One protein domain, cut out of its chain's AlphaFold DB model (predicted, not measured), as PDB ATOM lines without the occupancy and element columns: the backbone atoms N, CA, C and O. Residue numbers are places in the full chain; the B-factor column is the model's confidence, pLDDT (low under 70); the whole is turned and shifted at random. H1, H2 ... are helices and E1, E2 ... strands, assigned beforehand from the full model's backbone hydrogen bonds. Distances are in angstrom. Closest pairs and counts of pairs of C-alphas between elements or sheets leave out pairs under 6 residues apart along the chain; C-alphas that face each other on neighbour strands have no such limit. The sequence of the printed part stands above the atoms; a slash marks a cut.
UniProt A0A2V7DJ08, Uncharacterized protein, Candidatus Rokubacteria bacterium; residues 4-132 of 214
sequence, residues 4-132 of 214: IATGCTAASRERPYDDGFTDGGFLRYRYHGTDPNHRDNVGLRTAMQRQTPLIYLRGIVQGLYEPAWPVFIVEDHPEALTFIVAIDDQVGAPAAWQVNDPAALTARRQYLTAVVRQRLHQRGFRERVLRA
ATOM      1  N   ILE A   4      -8.888  -5.107  -5.873       64.81
ATOM      2  CA  ILE A   4      -8.963  -6.548  -6.108       64.81
ATOM      3  C   ILE A   4     -10.397  -6.981  -5.829       64.81
ATOM      4  O   ILE A   4     -10.980  -6.551  -4.835       64.81
ATOM      5  N   ALA A   5     -10.986  -7.800  -6.696       55.97
ATOM      6  CA  ALA A   5     -12.361  -8.248  -6.528       55.97
ATOM      7  C   ALA A   5     -12.502  -9.746  -6.776       55.97
ATOM      8  O   ALA A   5     -12.006 -10.272  -7.771       55.97
ATOM      9  N   THR A   6     -13.271 -10.389  -5.904       56.69
ATOM     10  CA  THR A   6     -13.678 -11.784  -6.037       56.69
ATOM     11  C   THR A   6     -15.182 -11.821  -6.258       56.69
ATOM     12  O   THR A   6     -15.961 -11.346  -5.428       56.69
ATOM     13  N   GLY A   7     -15.612 -12.351  -7.403       40.88
ATOM     14  CA  GLY A   7     -17.030 -12.499  -7.730       40.88
ATOM     15  C   GLY A   7     -17.685 -13.642  -6.951       40.88
ATOM     16  O   GLY A   7     -17.089 -14.702  -6.782       40.88
ATOM     17  N   CYS A   8     -18.934 -13.447  -6.521       39.34
ATOM     18  CA  CYS A   8     -19.791 -14.538  -6.057       39.34
ATOM     19  C   CYS A   8     -20.631 -15.033  -7.242       39.34
ATOM     20  O   CYS A   8     -21.352 -14.243  -7.855       39.34
ATOM     21  N   THR A   9     -20.530 -16.312  -7.588       36.69
ATOM     22  CA  THR A   9     -21.345 -16.950  -8.629       36.69
ATOM     23  C   THR A   9     -22.542 -17.685  -8.027       36.69
ATOM     24  O   THR A   9     -22.503 -18.133  -6.880       36.69
ATOM     25  N   ALA A  10     -23.629 -17.799  -8.799       32.53
ATOM     26  CA  ALA A  10     -24.770 -18.644  -8.448       32.53
ATOM     27  C   ALA A  10     -24.330 -20.112  -8.282       32.53
ATOM     28  O   ALA A  10     -23.374 -20.538  -8.924       32.53
ATOM     29  N   ALA A  11     -25.056 -20.878  -7.459       35.03
ATOM     30  CA  ALA A  11     -24.712 -22.227  -6.984       35.03
ATOM     31  C   ALA A  11     -24.382 -23.291  -8.062       35.03
ATOM     32  O   ALA A  11     -23.937 -24.376  -7.709       35.03
ATOM     33  N   SER A  12     -24.570 -23.003  -9.354       32.97
ATOM     34  CA  SER A  12     -24.225 -23.883 -10.479       32.97
ATOM     35  C   SER A  12     -22.980 -23.463 -11.275       32.97
ATOM     36  O   SER A  12     -22.644 -24.115 -12.259       32.97
ATOM     37  N   ARG A  13     -22.291 -22.379 -10.894       34.22
ATOM     38  CA  ARG A  13     -21.067 -21.914 -11.563       34.22
ATOM     39  C   ARG A  13     -19.954 -21.833 -10.526       34.22
ATOM     40  O   ARG A  13     -20.096 -21.102  -9.547       34.22
ATOM     41  N   GLU A  14     -18.873 -22.585 -10.725       35.34
ATOM     42  CA  GLU A  14     -17.677 -22.520  -9.876       35.34
ATOM     43  C   GLU A  14     -17.262 -21.062  -9.654       35.34
ATOM     44  O   GLU A  14     -17.334 -20.231 -10.569       35.34
ATOM     45  N   ARG A  15     -16.892 -20.728  -8.412       44.59
ATOM     46  CA  ARG A  15     -16.395 -19.387  -8.091       44.59
ATOM     47  C   ARG A  15     -15.190 -19.106  -8.995       44.59
ATOM     48  O   ARG A  15     -14.303 -19.953  -9.049       44.59
ATOM     49  N   PRO A  16     -15.111 -17.940  -9.668       40.88
ATOM     50  CA  PRO A  16     -13.995 -17.633 -10.564       40.88
ATOM     51  C   PRO A  16     -12.632 -17.695  -9.863       40.88
ATOM     52  O   PRO A  16     -11.620 -17.934 -10.514       40.88
ATOM     53  N   TYR A  17     -12.623 -17.514  -8.536       49.84
ATOM     54  CA  TYR A  17     -11.453 -17.647  -7.680       49.84
ATOM     55  C   TYR A  17     -11.820 -18.430  -6.411       49.84
ATOM     56  O   TYR A  17     -12.790 -18.097  -5.723       49.84
ATOM     57  N   ASP A  18     -11.045 -19.474  -6.113       56.88
ATOM     58  CA  ASP A  18     -11.110 -20.231  -4.857       56.88
ATOM     59  C   ASP A  18     -10.169 -19.595  -3.822       56.88
ATOM     60  O   ASP A  18      -9.113 -20.131  -3.452       56.88
ATOM     61  N   ASP A  19     -10.521 -18.364  -3.453       66.44
ATOM     62  CA  ASP A  19      -9.800 -17.600  -2.445       66.44
ATOM     63  C   ASP A  19     -10.092 -18.200  -1.069       66.44
ATOM     64  O   ASP A  19     -11.244 -18.315  -0.635       66.44
ATOM     65  N   GLY A  20      -9.023 -18.596  -0.390       68.44
ATOM     66  CA  GLY A  20      -9.071 -19.264   0.902       68.44
ATOM     67  C   GLY A  20      -8.377 -18.444   1.975       68.44
ATOM     68  O   GLY A  20      -7.839 -17.371   1.721       68.44
ATOM     69  N   PHE A  21      -8.348 -18.975   3.188       68.88
ATOM     70  CA  PHE A  21      -7.470 -18.465   4.234       68.88
ATOM     71  C   PHE A  21      -6.392 -19.506   4.497       68.88
ATOM     72  O   PHE A  21      -6.682 -20.700   4.463       68.88
ATOM     73  N   THR A  22      -5.163 -19.058   4.723       69.94
ATOM     74  CA  THR A  22      -4.089 -19.938   5.185       69.94
ATOM     75  C   THR A  22      -4.269 -20.251   6.671       69.94
ATOM     76  O   THR A  22      -4.987 -19.537   7.380       69.94
ATOM     77  N   ASP A  23      -3.590 -21.287   7.165       62.56
ATOM     78  CA  ASP A  23      -3.592 -21.648   8.593       62.56
ATOM     79  C   ASP A  23      -3.074 -20.504   9.482       62.56
ATOM     80  O   ASP A  23      -3.505 -20.343  10.621       62.56
ATOM     81  N   GLY A  24      -2.217 -19.638   8.929       59.50
ATOM     82  CA  GLY A  24      -1.727 -18.420   9.576       59.50
ATOM     83  C   GLY A  24      -2.719 -17.252   9.590       59.50
ATOM     84  O   GLY A  24      -2.350 -16.161  10.004       59.50
ATOM     85  N   GLY A  25      -3.955 -17.428   9.116       68.94
ATOM     86  CA  GLY A  25      -4.999 -16.400   9.157       68.94
ATOM     87  C   GLY A  25      -4.928 -15.348   8.047       68.94
ATOM     88  O   GLY A  25      -5.793 -14.477   8.006       68.94
ATOM     89  N   PHE A  26      -3.962 -15.436   7.128       79.19
ATOM     90  CA  PHE A  26      -3.876 -14.557   5.959       79.19
ATOM     91  C   PHE A  26      -4.850 -14.977   4.855       79.19
ATOM     92  O   PHE A  26      -5.240 -16.142   4.753       79.19
ATOM     93  N   LEU A  27      -5.235 -14.027   4.003       83.19
ATOM     94  CA  LEU A  27      -6.055 -14.296   2.825       83.19
ATOM     95  C   LEU A  27      -5.156 -14.814   1.693       83.19
ATOM     96  O   LEU A  27      -4.207 -14.147   1.294       83.19
ATOM     97  N   ARG A  28      -5.474 -15.988   1.150       87.19
ATOM     98  CA  ARG A  28      -4.858 -16.523  -0.067       87.19
ATOM     99  C   ARG A  28      -5.694 -16.073  -1.261       87.19
ATOM    100  O   ARG A  28      -6.814 -16.551  -1.428       87.19
ATOM    101  N   TYR A  29      -5.145 -15.174  -2.071       86.19
ATOM    102  CA  TYR A  29      -5.793 -14.646  -3.270       86.19
ATOM    103  C   TYR A  29      -5.220 -15.306  -4.522       86.19
ATOM    104  O   TYR A  29      -4.004 -15.343  -4.701       86.19
ATOM    105  N   ARG A  30      -6.067 -15.855  -5.392       85.75
ATOM    106  CA  ARG A  30      -5.598 -16.537  -6.605       85.75
ATOM    107  C   ARG A  30      -5.233 -15.539  -7.704       85.75
ATOM    108  O   ARG A  30      -5.860 -14.496  -7.855       85.75
ATOM    109  N   TYR A  31      -4.222 -15.881  -8.495       86.50
ATOM    110  CA  TYR A  31      -3.860 -15.127  -9.688       86.50
ATOM    111  C   TYR A  31      -5.031 -14.993 -10.660       86.50
ATOM    112  O   TYR A  31      -5.893 -15.869 -10.774       86.50
ATOM    113  N   HIS A  32      -4.999 -13.915 -11.439       84.06
ATOM    114  CA  HIS A  32      -5.857 -13.786 -12.600       84.06
ATOM    115  C   HIS A  32      -5.397 -14.757 -13.697       84.06
ATOM    116  O   HIS A  32      -4.406 -14.507 -14.388       84.06
ATOM    117  N   GLY A  33      -6.131 -15.859 -13.860       83.69
ATOM    118  CA  GLY A  33      -5.812 -16.912 -14.824       83.69
ATOM    119  C   GLY A  33      -4.571 -17.725 -14.442       83.69
ATOM    120  O   GLY A  33      -4.184 -17.795 -13.278       83.69
ATOM    121  N   THR A  34      -3.958 -18.365 -15.438       84.50
ATOM    122  CA  THR A  34      -2.764 -19.212 -15.263       84.50
ATOM    123  C   THR A  34      -1.473 -18.553 -15.734       84.50
ATOM    124  O   THR A  34      -0.418 -19.161 -15.610       84.50
ATOM    125  N   ASP A  35      -1.545 -17.344 -16.295       86.19
ATOM    126  CA  ASP A  35      -0.381 -16.597 -16.772       86.19
ATOM    127  C   ASP A  35       0.184 -15.704 -15.650       86.19
ATOM    128  O   ASP A  35      -0.454 -14.712 -15.263       86.19
ATOM    129  N   PRO A  36       1.394 -15.989 -15.130       87.25
ATOM    130  CA  PRO A  36       2.025 -15.155 -14.111       87.25
ATOM    131  C   PRO A  36       2.327 -13.725 -14.570       87.25
ATOM    132  O   PRO A  36       2.473 -12.827 -13.732       87.25
ATOM    133  N   ASN A  37       2.420 -13.511 -15.884       90.25
ATOM    134  CA  ASN A  37       2.729 -12.226 -16.505       90.25
ATOM    135  C   ASN A  37       1.478 -11.459 -16.945       90.25
ATOM    136  O   ASN A  37       1.595 -10.394 -17.558       90.25
ATOM    137  N   HIS A  38       0.283 -11.941 -16.588       90.31
ATOM    138  CA  HIS A  38      -0.946 -11.195 -16.809       90.31
ATOM    139  C   HIS A  38      -0.840  -9.795 -16.184       90.31
ATOM    140  O   HIS A  38      -0.365  -9.639 -15.053       90.31
ATOM    141  N   ARG A  39      -1.324  -8.772 -16.901       90.00
ATOM    142  CA  ARG A  39      -1.239  -7.354 -16.506       90.00
ATOM    143  C   ARG A  39      -1.648  -7.111 -15.050       90.00
ATOM    144  O   ARG A  39      -0.999  -6.336 -14.352       90.00
ATOM    145  N   ASP A  40      -2.706  -7.778 -14.599       87.69
ATOM    146  CA  ASP A  40      -3.221  -7.619 -13.238       87.69
ATOM    147  C   ASP A  40      -2.291  -8.250 -12.190       87.69
ATOM    148  O   ASP A  40      -2.004  -7.606 -11.185       87.69
ATOM    149  N   ASN A  41      -1.726  -9.436 -12.453       90.25
ATOM    150  CA  ASN A  41      -0.771 -10.097 -11.552       90.25
ATOM    151  C   ASN A  41       0.521  -9.271 -11.426       90.25
ATOM    152  O   ASN A  41       1.024  -9.052 -10.323       90.25
ATOM    153  N   VAL A  42       1.015  -8.720 -12.541       91.50
ATOM    154  CA  VAL A  42       2.154  -7.782 -12.548       91.50
ATOM    155  C   VAL A  42       1.824  -6.508 -11.761       91.50
ATOM    156  O   VAL A  42       2.656  -6.007 -11.000       91.50
ATOM    157  N   GLY A  43       0.598  -5.995 -11.894       90.69
ATOM    158  CA  GLY A  43       0.108  -4.858 -11.120       90.69
ATOM    159  C   GLY A  43       0.084  -5.132  -9.614       90.69
ATOM    160  O   GLY A  43       0.546  -4.296  -8.838       90.69
ATOM    161  N   LEU A  44      -0.379  -6.315  -9.202       90.88
ATOM    162  CA  LEU A  44      -0.383  -6.745  -7.801       90.88
ATOM    163  C   LEU A  44       1.027  -6.909  -7.237       90.88
ATOM    164  O   LEU A  44       1.304  -6.419  -6.144       90.88
ATOM    165  N   ARG A  45       1.947  -7.489  -8.009       92.50
ATOM    166  CA  ARG A  45       3.366  -7.582  -7.636       92.50
ATOM    167  C   ARG A  45       4.016  -6.204  -7.498       92.50
ATOM    168  O   ARG A  45       4.799  -5.966  -6.584       92.50
ATOM    169  N   THR A  46       3.646  -5.261  -8.362       91.06
ATOM    170  CA  THR A  46       4.101  -3.866  -8.251       91.06
ATOM    171  C   THR A  46       3.532  -3.196  -6.996       91.06
ATOM    172  O   THR A  46       4.249  -2.478  -6.299       91.06
ATOM    173  N   ALA A  47       2.257  -3.440  -6.679       88.31
ATOM    174  CA  ALA A  47       1.622  -2.938  -5.463       88.31
ATOM    175  C   ALA A  47       2.274  -3.516  -4.196       88.31
ATOM    176  O   ALA A  47       2.470  -2.771  -3.239       88.31
ATOM    177  N   MET A  48       2.677  -4.791  -4.219       87.06
ATOM    178  CA  MET A  48       3.461  -5.441  -3.162       87.06
ATOM    179  C   MET A  48       4.788  -4.712  -2.923       87.06
ATOM    180  O   MET A  48       5.050  -4.251  -1.815       87.06
ATOM    181  N   GLN A  49       5.597  -4.530  -3.975       87.62
ATOM    182  CA  GLN A  49       6.908  -3.868  -3.886       87.62
ATOM    183  C   GLN A  49       6.813  -2.432  -3.357       87.62
ATOM    184  O   GLN A  49       7.698  -1.966  -2.647       87.62
ATOM    185  N   ARG A  50       5.734  -1.726  -3.704       85.81
ATOM    186  CA  ARG A  50       5.483  -0.340  -3.288       85.81
ATOM    187  C   ARG A  50       4.677  -0.224  -1.995       85.81
ATOM    188  O   ARG A  50       4.325   0.894  -1.629       85.81
ATOM    189  N   GLN A  51       4.309  -1.345  -1.370       80.31
ATOM    190  CA  GLN A  51       3.400  -1.402  -0.219       80.31
ATOM    191  C   GLN A  51       2.142  -0.536  -0.410       80.31
ATOM    192  O   GLN A  51       1.703   0.187   0.480       80.31
ATOM    193  N   THR A  52       1.570  -0.566  -1.615       83.56
ATOM    194  CA  THR A  52       0.405   0.255  -1.958       83.56
ATOM    195  C   THR A  52      -0.859  -0.362  -1.353       83.56
ATOM    196  O   THR A  52      -1.138  -1.525  -1.645       83.56
ATOM    197  N   PRO A  53      -1.655   0.385  -0.561       84.94
ATOM    198  CA  PRO A  53      -2.897  -0.134  -0.000       84.94
ATOM    199  C   PRO A  53      -3.936  -0.377  -1.099       84.94
ATOM    200  O   PRO A  53      -4.167   0.467  -1.969       84.94
ATOM    201  N   LEU A  54      -4.597  -1.527  -1.025       89.00
ATOM    202  CA  LEU A  54      -5.616  -1.997  -1.956       89.00
ATOM    203  C   LEU A  54      -6.965  -2.143  -1.246       89.00
ATOM    204  O   LEU A  54      -7.034  -2.311  -0.028       89.00
ATOM    205  N   ILE A  55      -8.045  -2.090  -2.024       87.25
ATOM    206  CA  ILE A  55      -9.389  -2.479  -1.574       87.25
ATOM    207  C   ILE A  55      -9.636  -3.910  -2.046       87.25
ATOM    208  O   ILE A  55      -9.551  -4.174  -3.248       87.25
ATOM    209  N   TYR A  56      -9.971  -4.807  -1.124       85.69
ATOM    210  CA  TYR A  56     -10.414  -6.165  -1.422       85.69
ATOM    211  C   TYR A  56     -11.943  -6.235  -1.390       85.69
ATOM    212  O   TYR A  56     -12.557  -5.958  -0.365       85.69
ATOM    213  N   LEU A  57     -12.571  -6.590  -2.509       82.75
ATOM    214  CA  LEU A  57     -14.021  -6.716  -2.642       82.75
ATOM    215  C   LEU A  57     -14.410  -8.193  -2.656       82.75
ATOM    216  O   LEU A  57     -14.281  -8.859  -3.686       82.75
ATOM    217  N   ARG A  58     -14.935  -8.700  -1.538       79.12
ATOM    218  CA  ARG A  58     -15.434 -10.077  -1.456       79.12
ATOM    219  C   ARG A  58     -16.910 -10.119  -1.829       79.12
ATOM    220  O   ARG A  58     -17.742  -9.547  -1.131       79.12
ATOM    221  N   GLY A  59     -17.256 -10.826  -2.901       72.12
ATOM    222  CA  GLY A  59     -18.650 -11.096  -3.234       72.12
ATOM    223  C   GLY A  59     -19.313 -11.964  -2.161       72.12
ATOM    224  O   GLY A  59     -18.877 -13.089  -1.913       72.12
ATOM    225  N   ILE A  60     -20.378 -11.457  -1.543       70.50
ATOM    226  CA  ILE A  60     -21.179 -12.208  -0.565       70.50
ATOM    227  C   ILE A  60     -22.294 -12.984  -1.271       70.50
ATOM    228  O   ILE A  60     -22.497 -14.174  -1.031       70.50
ATOM    229  N   VAL A  61     -23.003 -12.282  -2.146       68.06
ATOM    230  CA  VAL A  61     -24.128 -12.741  -2.964       68.06
ATOM    231  C   VAL A  61     -24.091 -11.941  -4.265       68.06
ATOM    232  O   VAL A  61     -23.432 -10.903  -4.341       68.06
ATOM    233  N   GLN A  62     -24.776 -12.399  -5.312       69.19
ATOM    234  CA  GLN A  62     -24.747 -11.702  -6.600       69.19
ATOM    235  C   GLN A  62     -25.146 -10.224  -6.441       69.19
ATOM    236  O   GLN A  62     -26.187  -9.912  -5.848       69.19
ATOM    237  N   GLY A  63     -24.287  -9.334  -6.949       69.50
ATOM    238  CA  GLY A  63     -24.451  -7.879  -6.895       69.50
ATOM    239  C   GLY A  63     -24.069  -7.210  -5.569       69.50
ATOM    240  O   GLY A  63     -24.026  -5.987  -5.531       69.50
ATOM    241  N   LEU A  64     -23.761  -7.969  -4.508       71.62
ATOM    242  CA  LEU A  64     -23.365  -7.423  -3.206       71.62
ATOM    243  C   LEU A  64     -21.932  -7.829  -2.860       71.62
ATOM    244  O   LEU A  64     -21.601  -9.015  -2.753       71.62
ATOM    245  N   TYR A  65     -21.098  -6.816  -2.656       76.88
ATOM    246  CA  TYR A  65     -19.693  -6.966  -2.305       76.88
ATOM    247  C   TYR A  65     -19.436  -6.335  -0.948       76.88
ATOM    248  O   TYR A  65     -19.915  -5.240  -0.667       76.88
ATOM    249  N   GLU A  66     -18.632  -7.013  -0.145       76.88
ATOM    250  CA  GLU A  66     -18.167  -6.521   1.141       76.88
ATOM    251  C   GLU A  66     -16.713  -6.058   0.982       76.88
ATOM    252  O   GLU A  66     -15.840  -6.876   0.658       76.88
ATOM    253  N   PRO A  67     -16.448  -4.749   1.124       82.94
ATOM    254  CA  PRO A  67     -15.112  -4.198   0.985       82.94
ATOM    255  C   PRO A  67     -14.292  -4.394   2.264       82.94
ATOM    256  O   PRO A  67     -14.753  -4.107   3.366       82.94
ATOM    257  N   ALA A  68     -13.037  -4.798   2.106       81.94
ATOM    258  CA  ALA A  68     -12.000  -4.699   3.121       81.94
ATOM    259  C   ALA A  68     -10.915  -3.728   2.643       81.94
ATOM    260  O   ALA A  68     -10.452  -3.802   1.502       81.94
ATOM    261  N   TRP A  69     -10.524  -2.805   3.515       82.38
ATOM    262  CA  TRP A  69      -9.478  -1.817   3.274       82.38
ATOM    263  C   TRP A  69      -8.922  -1.318   4.621       82.38
ATOM    264  O   TRP A  69      -9.719  -1.158   5.547       82.38
ATOM    265  N   PRO A  70      -7.615  -1.012   4.729       84.81
ATOM    266  CA  PRO A  70      -6.579  -1.238   3.724       84.81
ATOM    267  C   PRO A  70      -6.081  -2.689   3.695       84.81
ATOM    268  O   PRO A  70      -5.965  -3.368   4.714       84.81
ATOM    269  N   VAL A  71      -5.769  -3.161   2.489       86.25
ATOM    270  CA  VAL A  71      -5.257  -4.510   2.242       86.25
ATOM    271  C   VAL A  71      -3.929  -4.442   1.502       86.25
ATOM    272  O   VAL A  71      -3.766  -3.633   0.591       86.25
ATOM    273  N   PHE A  72      -2.989  -5.304   1.873       85.94
ATOM    274  CA  PHE A  72      -1.643  -5.343   1.309       85.94
ATOM    275  C   PHE A  72      -1.312  -6.745   0.818       85.94
ATOM    276  O   PHE A  72      -1.649  -7.737   1.464       85.94
ATOM    277  N   ILE A  73      -0.613  -6.821  -0.310       88.62
ATOM    278  CA  ILE A  73       0.037  -8.058  -0.740       88.62
ATOM    279  C   ILE A  73       1.321  -8.201   0.079       88.62
ATOM    280  O   ILE A  73       2.121  -7.265   0.119       88.62
ATOM    281  N   VAL A  74       1.485  -9.334   0.757       86.38
ATOM    282  CA  VAL A  74       2.638  -9.621   1.622       86.38
ATOM    283  C   VAL A  74       3.604 -10.575   0.938       86.38
ATOM    284  O   VAL A  74       4.809 -10.358   1.009       86.38
ATOM    285  N   GLU A  75       3.077 -11.588   0.249       88.06
ATOM    286  CA  GLU A  75       3.886 -12.589  -0.449       88.06
ATOM    287  C   GLU A  75       3.301 -12.896  -1.826       88.06
ATOM    288  O   GLU A  75       2.094 -12.771  -2.065       88.06
ATOM    289  N   ASP A  76       4.188 -13.313  -2.722       90.88
ATOM    290  CA  ASP A  76       3.867 -13.740  -4.070       90.88
ATOM    291  C   ASP A  76       4.423 -15.149  -4.311       90.88
ATOM    292  O   ASP A  76       5.628 -15.353  -4.179       90.88
ATOM    293  N   HIS A  77       3.552 -16.088  -4.690       89.69
ATOM    294  CA  HIS A  77       3.882 -17.480  -5.007       89.69
ATOM    295  C   HIS A  77       3.510 -17.806  -6.459       89.69
ATOM    296  O   HIS A  77       2.425 -18.349  -6.715       89.69
ATOM    297  N   PRO A  78       4.375 -17.486  -7.438       87.44
ATOM    298  CA  PRO A  78       4.140 -17.808  -8.844       87.44
ATOM    299  C   PRO A  78       3.982 -19.311  -9.104       87.44
ATOM    300  O   PRO A  78       3.230 -19.704  -9.990       87.44
ATOM    301  N   GLU A  79       4.653 -20.152  -8.316       88.31
ATOM    302  CA  GLU A  79       4.593 -21.614  -8.387       88.31
ATOM    303  C   GLU A  79       3.208 -22.171  -8.042       88.31
ATOM    304  O   GLU A  79       2.766 -23.154  -8.634       88.31
ATOM    305  N   ALA A  80       2.505 -21.514  -7.118       86.19
ATOM    306  CA  ALA A  80       1.153 -21.868  -6.699       86.19
ATOM    307  C   ALA A  80       0.079 -21.000  -7.377       86.19
ATOM    308  O   ALA A  80      -1.115 -21.244  -7.191       86.19
ATOM    309  N   LEU A  81       0.490 -19.999  -8.169       89.06
ATOM    310  CA  LEU A  81      -0.371 -18.979  -8.771       89.06
ATOM    311  C   LEU A  81      -1.251 -18.277  -7.721       89.06
ATOM    312  O   LEU A  81      -2.456 -18.074  -7.920       89.06
ATOM    313  N   THR A  82      -0.658 -17.922  -6.579       88.88
ATOM    314  CA  THR A  82      -1.362 -17.277  -5.461       88.88
ATOM    315  C   THR A  82      -0.557 -16.151  -4.832       88.88
ATOM    316  O   THR A  82       0.661 -16.218  -4.735       88.88
ATOM    317  N   PHE A  83      -1.265 -15.149  -4.327       89.06
ATOM    318  CA  PHE A  83      -0.748 -14.100  -3.461       89.06
ATOM    319  C   PHE A  83      -1.195 -14.340  -2.019       89.06
ATOM    320  O   PHE A  83      -2.324 -14.784  -1.777       89.06
ATOM    321  N   ILE A  84      -0.344 -13.978  -1.061       87.88
ATOM    322  CA  ILE A  84      -0.730 -13.865   0.346       87.88
ATOM    323  C   ILE A  84      -1.053 -12.412   0.645       87.88
ATOM    324  O   ILE A  84      -0.286 -11.495   0.349       87.88
ATOM    325  N   VAL A  85      -2.221 -12.208   1.234       86.81
ATOM    326  CA  VAL A  85      -2.847 -10.909   1.403       86.81
ATOM    327  C   VAL A  85      -3.157 -10.689   2.881       86.81
ATOM    328  O   VAL A  85      -3.800 -11.517   3.531       86.81
ATOM    329  N   ALA A  86      -2.705  -9.557   3.412       84.12
ATOM    330  CA  ALA A  86      -2.947  -9.147   4.788       84.12
ATOM    331  C   ALA A  86      -3.872  -7.939   4.844       84.12
ATOM    332  O   ALA A  86      -3.731  -6.988   4.073       84.12
ATOM    333  N   ILE A  87      -4.786  -7.969   5.807       81.69
ATOM    334  CA  ILE A  87      -5.610  -6.821   6.162       81.69
ATOM    335  C   ILE A  87      -4.915  -6.119   7.321       81.69
ATOM    336  O   ILE A  87      -4.552  -6.753   8.312       81.69
ATOM    337  N   ASP A  88      -4.700  -4.820   7.172       73.44
ATOM    338  CA  ASP A  88      -4.072  -3.992   8.196       73.44
ATOM    339  C   ASP A  88      -5.024  -2.858   8.572       73.44
ATOM    340  O   ASP A  88      -5.921  -2.506   7.811       73.44
ATOM    341  N   ASP A  89      -4.822  -2.275   9.745       60.62
ATOM    342  CA  ASP A  89      -5.537  -1.085  10.184       60.62
ATOM    343  C   ASP A  89      -4.517   0.039  10.349       60.62
ATOM    344  O   ASP A  89      -3.930   0.258  11.416       60.62
ATOM    345  N   GLN A  90      -4.240   0.712   9.234       53.06
ATOM    346  CA  GLN A  90      -3.418   1.920   9.230       53.06
ATOM    347  C   GLN A  90      -4.202   3.130   9.779       53.06
ATOM    348  O   GLN A  90      -3.604   4.175  10.025       53.06
ATOM    349  N   VAL A  91      -5.517   3.011  10.016       42.62
ATOM    350  CA  VAL A  91      -6.386   4.095  10.498       42.62
ATOM    351  C   VAL A  91      -6.765   3.829  11.954       42.62
ATOM    352  O   VAL A  91      -7.929   3.666  12.298       42.62
ATOM    353  N   GLY A  92      -5.771   3.792  12.841       42.91
ATOM    354  CA  GLY A  92      -6.075   3.686  14.269       42.91
ATOM    355  C   GLY A  92      -5.003   3.106  15.167       42.91
ATOM    356  O   GLY A  92      -5.219   3.093  16.371       42.91
ATOM    357  N   ALA A  93      -3.858   2.656  14.646       40.75
ATOM    358  CA  ALA A  93      -2.755   2.240  15.505       40.75
ATOM    359  C   ALA A  93      -2.290   3.444  16.351       40.75
ATOM    360  O   ALA A  93      -1.751   4.397  15.777       40.75
ATOM    361  N   PRO A  94      -2.466   3.445  17.688       41.31
ATOM    362  CA  PRO A  94      -1.798   4.430  18.533       41.31
ATOM    363  C   PRO A  94      -0.299   4.379  18.224       41.31
ATOM    364  O   PRO A  94       0.223   3.289  17.992       41.31
ATOM    365  N   ALA A  95       0.415   5.506  18.268       48.44
ATOM    366  CA  ALA A  95       1.869   5.545  18.041       48.44
ATOM    367  C   ALA A  95       2.657   4.517  18.895       48.44
ATOM    368  O   ALA A  95       3.738   4.092  18.507       48.44
ATOM    369  N   ALA A  96       2.070   4.039  20.000       46.75
ATOM    370  CA  ALA A  96       2.565   2.935  20.826       46.75
ATOM    371  C   ALA A  96       2.705   1.578  20.096       46.75
ATOM    372  O   ALA A  96       3.439   0.713  20.562       46.75
ATOM    373  N   TRP A  97       2.025   1.386  18.962       48.16
ATOM    374  CA  TRP A  97       2.081   0.184  18.122       48.16
ATOM    375  C   TRP A  97       2.899   0.397  16.841       48.16
ATOM    376  O   TRP A  97       2.792  -0.407  15.911       48.16
ATOM    377  N   GLN A  98       3.730   1.448  16.776       51.62
ATOM    378  CA  GLN A  98       4.861   1.500  15.841       51.62
ATOM    379  C   GLN A  98       5.895   0.463  16.282       51.62
ATOM    380  O   GLN A  98       6.956   0.766  16.824       51.62
ATOM    381  N   VAL A  99       5.525  -0.801  16.126       54.78
ATOM    382  CA  VAL A  99       6.378  -1.916  16.467       54.78
ATOM    383  C   VAL A  99       7.330  -2.104  15.295       54.78
ATOM    384  O   VAL A  99       6.923  -2.539  14.223       54.78
ATOM    385  N   ASN A 100       8.597  -1.747  15.495       60.69
ATOM    386  CA  ASN A 100       9.669  -1.989  14.523       60.69
ATOM    387  C   ASN A 100      10.095  -3.470  14.471       60.69
ATOM    388  O   ASN A 100      10.994  -3.811  13.707       60.69
ATOM    389  N   ASP A 101       9.476  -4.342  15.276       72.25
ATOM    390  CA  ASP A 101       9.691  -5.790  15.246       72.25
ATOM    391  C   ASP A 101       8.805  -6.463  14.170       72.25
ATOM    392  O   ASP A 101       7.570  -6.446  14.276       72.25
ATOM    393  N   PRO A 102       9.413  -7.095  13.143       71.00
ATOM    394  CA  PRO A 102       8.699  -7.834  12.103       71.00
ATOM    395  C   PRO A 102       7.771  -8.937  12.632       71.00
ATOM    396  O   PRO A 102       6.719  -9.185  12.034       71.00
ATOM    397  N   ALA A 103       8.119  -9.594  13.744       75.56
ATOM    398  CA  ALA A 103       7.314 -10.685  14.293       75.56
ATOM    399  C   ALA A 103       5.984 -10.167  14.863       75.56
ATOM    400  O   ALA A 103       4.912 -10.690  14.547       75.56
ATOM    401  N   ALA A 104       6.032  -9.078  15.628       73.62
ATOM    402  CA  ALA A 104       4.843  -8.433  16.177       73.62
ATOM    403  C   ALA A 104       3.938  -7.812  15.095       73.62
ATOM    404  O   ALA A 104       2.711  -7.919  15.183       73.62
ATOM    405  N   LEU A 105       4.515  -7.215  14.042       72.44
ATOM    406  CA  LEU A 105       3.747  -6.738  12.882       72.44
ATOM    407  C   LEU A 105       3.009  -7.885  12.179       72.44
ATOM    408  O   LEU A 105       1.849  -7.734  11.787       72.44
ATOM    409  N   THR A 106       3.663  -9.040  12.051       75.69
ATOM    410  CA  THR A 106       3.070 -10.244  11.459       75.69
ATOM    411  C   THR A 106       1.907 -10.745  12.310       75.69
ATOM    412  O   THR A 106       0.794 -10.857  11.798       75.69
ATOM    413  N   ALA A 107       2.112 -10.942  13.616       75.94
ATOM    414  CA  ALA A 107       1.064 -11.388  14.538       75.94
ATOM    415  C   ALA A 107      -0.160 -10.451  14.535       75.94
ATOM    416  O   ALA A 107      -1.308 -10.901  14.507       75.94
ATOM    417  N   ARG A 108       0.071  -9.132  14.482       78.12
ATOM    418  CA  ARG A 108      -1.003  -8.136  14.373       78.12
ATOM    419  C   ARG A 108      -1.821  -8.310  13.092       78.12
ATOM    420  O   ARG A 108      -3.050  -8.319  13.152       78.12
ATOM    421  N   ARG A 109      -1.166  -8.454  11.938       78.12
ATOM    422  CA  ARG A 109      -1.846  -8.645  10.645       78.12
ATOM    423  C   ARG A 109      -2.651  -9.943  10.602       78.12
ATOM    424  O   ARG A 109      -3.753  -9.948  10.055       78.12
ATOM    425  N   GLN A 110      -2.138 -11.015  11.206       76.62
ATOM    426  CA  GLN A 110      -2.864 -12.281  11.339       76.62
ATOM    427  C   GLN A 110      -4.151 -12.093  12.147       76.62
ATOM    428  O   GLN A 110      -5.229 -12.470  11.689       76.62
ATOM    429  N   TYR A 111      -4.056 -11.436  13.308       75.31
ATOM    430  CA  TYR A 111      -5.214 -11.141  14.148       75.31
ATOM    431  C   TYR A 111      -6.262 -10.290  13.416       75.31
ATOM    432  O   TYR A 111      -7.437 -10.656  13.369       75.31
ATOM    433  N   LEU A 112      -5.847  -9.182  12.790       75.88
ATOM    434  CA  LEU A 112      -6.761  -8.300  12.055       75.88
ATOM    435  C   LEU A 112      -7.447  -9.029  10.897       75.88
ATOM    436  O   LEU A 112      -8.663  -8.910  10.718       75.88
ATOM    437  N   THR A 113      -6.696  -9.837  10.150       74.69
ATOM    438  CA  THR A 113      -7.255 -10.624   9.046       74.69
ATOM    439  C   THR A 113      -8.249 -11.672   9.558       74.69
ATOM    440  O   THR A 113      -9.316 -11.837   8.960       74.69
ATOM    441  N   ALA A 114      -7.980 -12.315  10.700       74.62
ATOM    442  CA  ALA A 114      -8.901 -13.259  11.334       74.62
ATOM    443  C   ALA A 114     -10.209 -12.591  11.805       74.62
ATOM    444  O   ALA A 114     -11.297 -13.106  11.535       74.62
ATOM    445  N   VAL A 115     -10.130 -11.415  12.435       74.94
ATOM    446  CA  VAL A 115     -11.316 -10.646  12.857       74.94
ATOM    447  C   VAL A 115     -12.163 -10.244  11.650       74.94
ATOM    448  O   VAL A 115     -13.387 -10.399  11.655       74.94
ATOM    449  N   VAL A 116     -11.528  -9.757  10.582       74.00
ATOM    450  CA  VAL A 116     -12.241  -9.387   9.356       74.00
ATOM    451  C   VAL A 116     -12.861 -10.626   8.714       74.00
ATOM    452  O   VAL A 116     -14.032 -10.588   8.356       74.00
ATOM    453  N   ARG A 117     -12.148 -11.757   8.652       73.62
ATOM    454  CA  ARG A 117     -12.690 -13.041   8.178       73.62
ATOM    455  C   ARG A 117     -13.968 -13.425   8.918       73.62
ATOM    456  O   ARG A 117     -14.954 -13.764   8.262       73.62
ATOM    457  N   GLN A 118     -13.965 -13.358  10.248       72.25
ATOM    458  CA  GLN A 118     -15.136 -13.685  11.061       72.25
ATOM    459  C   GLN A 118     -16.320 -12.771  10.723       72.25
ATOM    460  O   GLN A 118     -17.418 -13.261  10.455       72.25
ATOM    461  N   ARG A 119     -16.086 -11.457  10.615       74.38
ATOM    462  CA  ARG A 119     -17.116 -10.486  10.207       74.38
ATOM    463  C   ARG A 119     -17.654 -10.763   8.802       74.38
ATOM    464  O   ARG A 119     -18.867 -10.750   8.605       74.38
ATOM    465  N   LEU A 120     -16.774 -11.056   7.839       73.06
ATOM    466  CA  LEU A 120     -17.150 -11.406   6.463       73.06
ATOM    467  C   LEU A 120     -18.030 -12.664   6.426       73.06
ATOM    468  O   LEU A 120     -18.975 -12.735   5.642       73.06
ATOM    469  N   HIS A 121     -17.730 -13.664   7.262       73.81
ATOM    470  CA  HIS A 121     -18.530 -14.885   7.354       73.81
ATOM    471  C   HIS A 121     -19.906 -14.635   7.963       73.81
ATOM    472  O   HIS A 121     -20.897 -15.069   7.375       73.81
ATOM    473  N   GLN A 122     -19.977 -13.891   9.067       77.50
ATOM    474  CA  GLN A 122     -21.238 -13.556   9.735       77.50
ATOM    475  C   GLN A 122     -22.148 -12.707   8.839       77.50
ATOM    476  O   GLN A 122     -23.303 -13.070   8.610       77.50
ATOM    477  N   ARG A 123     -21.619 -11.629   8.236       80.44
ATOM    478  CA  ARG A 123     -22.368 -10.815   7.257       80.44
ATOM    479  C   ARG A 123     -22.804 -11.652   6.062       80.44
ATOM    480  O   ARG A 123     -23.948 -11.572   5.628       80.44
ATOM    481  N   GLY A 124     -21.908 -12.502   5.563       82.56
ATOM    482  CA  GLY A 124     -22.207 -13.358   4.428       82.56
ATOM    483  C   GLY A 124     -23.338 -14.349   4.694       82.56
ATOM    484  O   GLY A 124     -24.194 -14.550   3.835       82.56
ATOM    485  N   PHE A 125     -23.342 -14.967   5.875       85.94
ATOM    486  CA  PHE A 125     -24.418 -15.845   6.322       85.94
ATOM    487  C   PHE A 125     -25.746 -15.093   6.419       85.94
ATOM    488  O   PHE A 125     -26.719 -15.521   5.797       85.94
ATOM    489  N   ARG A 126     -25.751 -13.937   7.095       89.69
ATOM    490  CA  ARG A 126     -26.934 -13.081   7.228       89.69
ATOM    491  C   ARG A 126     -27.577 -12.781   5.879       89.69
ATOM    492  O   ARG A 126     -28.749 -13.084   5.685       89.69
ATOM    493  N   GLU A 127     -26.809 -12.252   4.932       88.56
ATOM    494  CA  GLU A 127     -27.328 -11.870   3.612       88.56
ATOM    495  C   GLU A 127     -27.924 -13.057   2.846       88.56
ATOM    496  O   GLU A 127     -28.978 -12.942   2.218       88.56
ATOM    497  N   ARG A 128     -27.284 -14.231   2.921       86.56
ATOM    498  CA  ARG A 128     -27.805 -15.453   2.291       86.56
ATOM    499  C   ARG A 128     -29.120 -15.906   2.921       86.56
ATOM    500  O   ARG A 128     -30.039 -16.261   2.186       86.56
ATOM    501  N   VAL A 129     -29.215 -15.882   4.251       90.38
ATOM    502  CA  VAL A 129     -30.432 -16.261   4.982       90.38
ATOM    503  C   VAL A 129     -31.554 -15.271   4.686       90.38
ATOM    504  O   VAL A 129     -32.619 -15.687   4.243       90.38
ATOM    505  N   LEU A 130     -31.324 -13.962   4.818       92.38
ATOM    506  CA  LEU A 130     -32.360 -12.962   4.541       92.38
ATOM    507  C   LEU A 130     -32.885 -13.063   3.104       92.38
ATOM    508  O   LEU A 130     -34.098 -13.030   2.900       92.38
ATOM    509  N   ARG A 131     -32.009 -13.278   2.113       89.19
ATOM    510  CA  ARG A 131     -32.440 -13.522   0.726       89.19
ATOM    511  C   ARG A 131     -33.260 -14.803   0.575       89.19
ATOM    512  O   ARG A 131     -34.273 -14.775  -0.118       89.19
ATOM    513  N   ALA A 132     -32.869 -15.901   1.225       89.69
ATOM    514  CA  ALA A 132     -33.622 -17.158   1.183       89.69
ATOM    515  C   ALA A 132     -35.043 -17.009   1.761       89.69
ATOM    516  O   ALA A 132     -35.986 -17.610   1.253       89.69
TER     517      ALA A 132
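What this domain is: This is residues 4 to 132 of the 214 residues of an uncharacterized protein of Candidatus Rokubacteria bacterium (UniProt A0A2V7DJ08). What shape do these coordinates draw? A curled, strongly twisted sheet of five strands has the long helix H2 running over one face and the short helix H1 over the opposite face. What is it made of? The printed part has 129 residues, with E1 E2 H1 E3 E4 E5 H2 along the chain; the mixed sheet has the order E1 E3 E4 E5 E2, and the class is mixed, helices and strands. It is compact, with a radius of gyration of the C-alphas of 15.5 A and spans of 47 by 37 by 23 A.

How they stand to each other: Which strands are neighbours? Edge strand E1, residues 4 to 6, is parallel to E3, residues 54 to 61, with N 4 and O 55 2.9 A apart. E3, E4, residues 64 to 77, and E5, residues 82 to 87, form a meander, antiparallel strands in a row of two hairpins, with N 56 and O 68 2.9 A and N 74 and O 84 2.8 A apart. Edge strand E2, residues 27 to 30, is antiparallel to E5, with N 27 and O 85 2.9 A apart. Where are the helices? H1, residues 39 to 49, is on the sheet at a height of 8.6 A, its closest C-alphas to E4 being Met 48 and Ile 73, 4.9 A. H2, residues 102 to 132, is on the opposite face at 9.0 A, its closest C-alphas to E5 being Thr 113 and Ile 87, 5.0 A. In both, every O i to N i+4 pair is within hydrogen-bond range.

Where its parts are: Where does the first element begin? C-alpha 4 is at (-8.963, -6.548, -6.108). How long are the longer elements? E3 measures 21.4 A; E4, 29.1 A, bends by 88 degrees at residue 74. H2, 44.7 A, ends at C-alpha 132, (-33.622, -17.158, 1.183).

The domain as a whole: Which links are long? E1 to E2 and E5 to H2 are; the printed part has no cut. Where is confidence low? Residues 4 to 25, 61 to 63 and 89 to 100 are under 70.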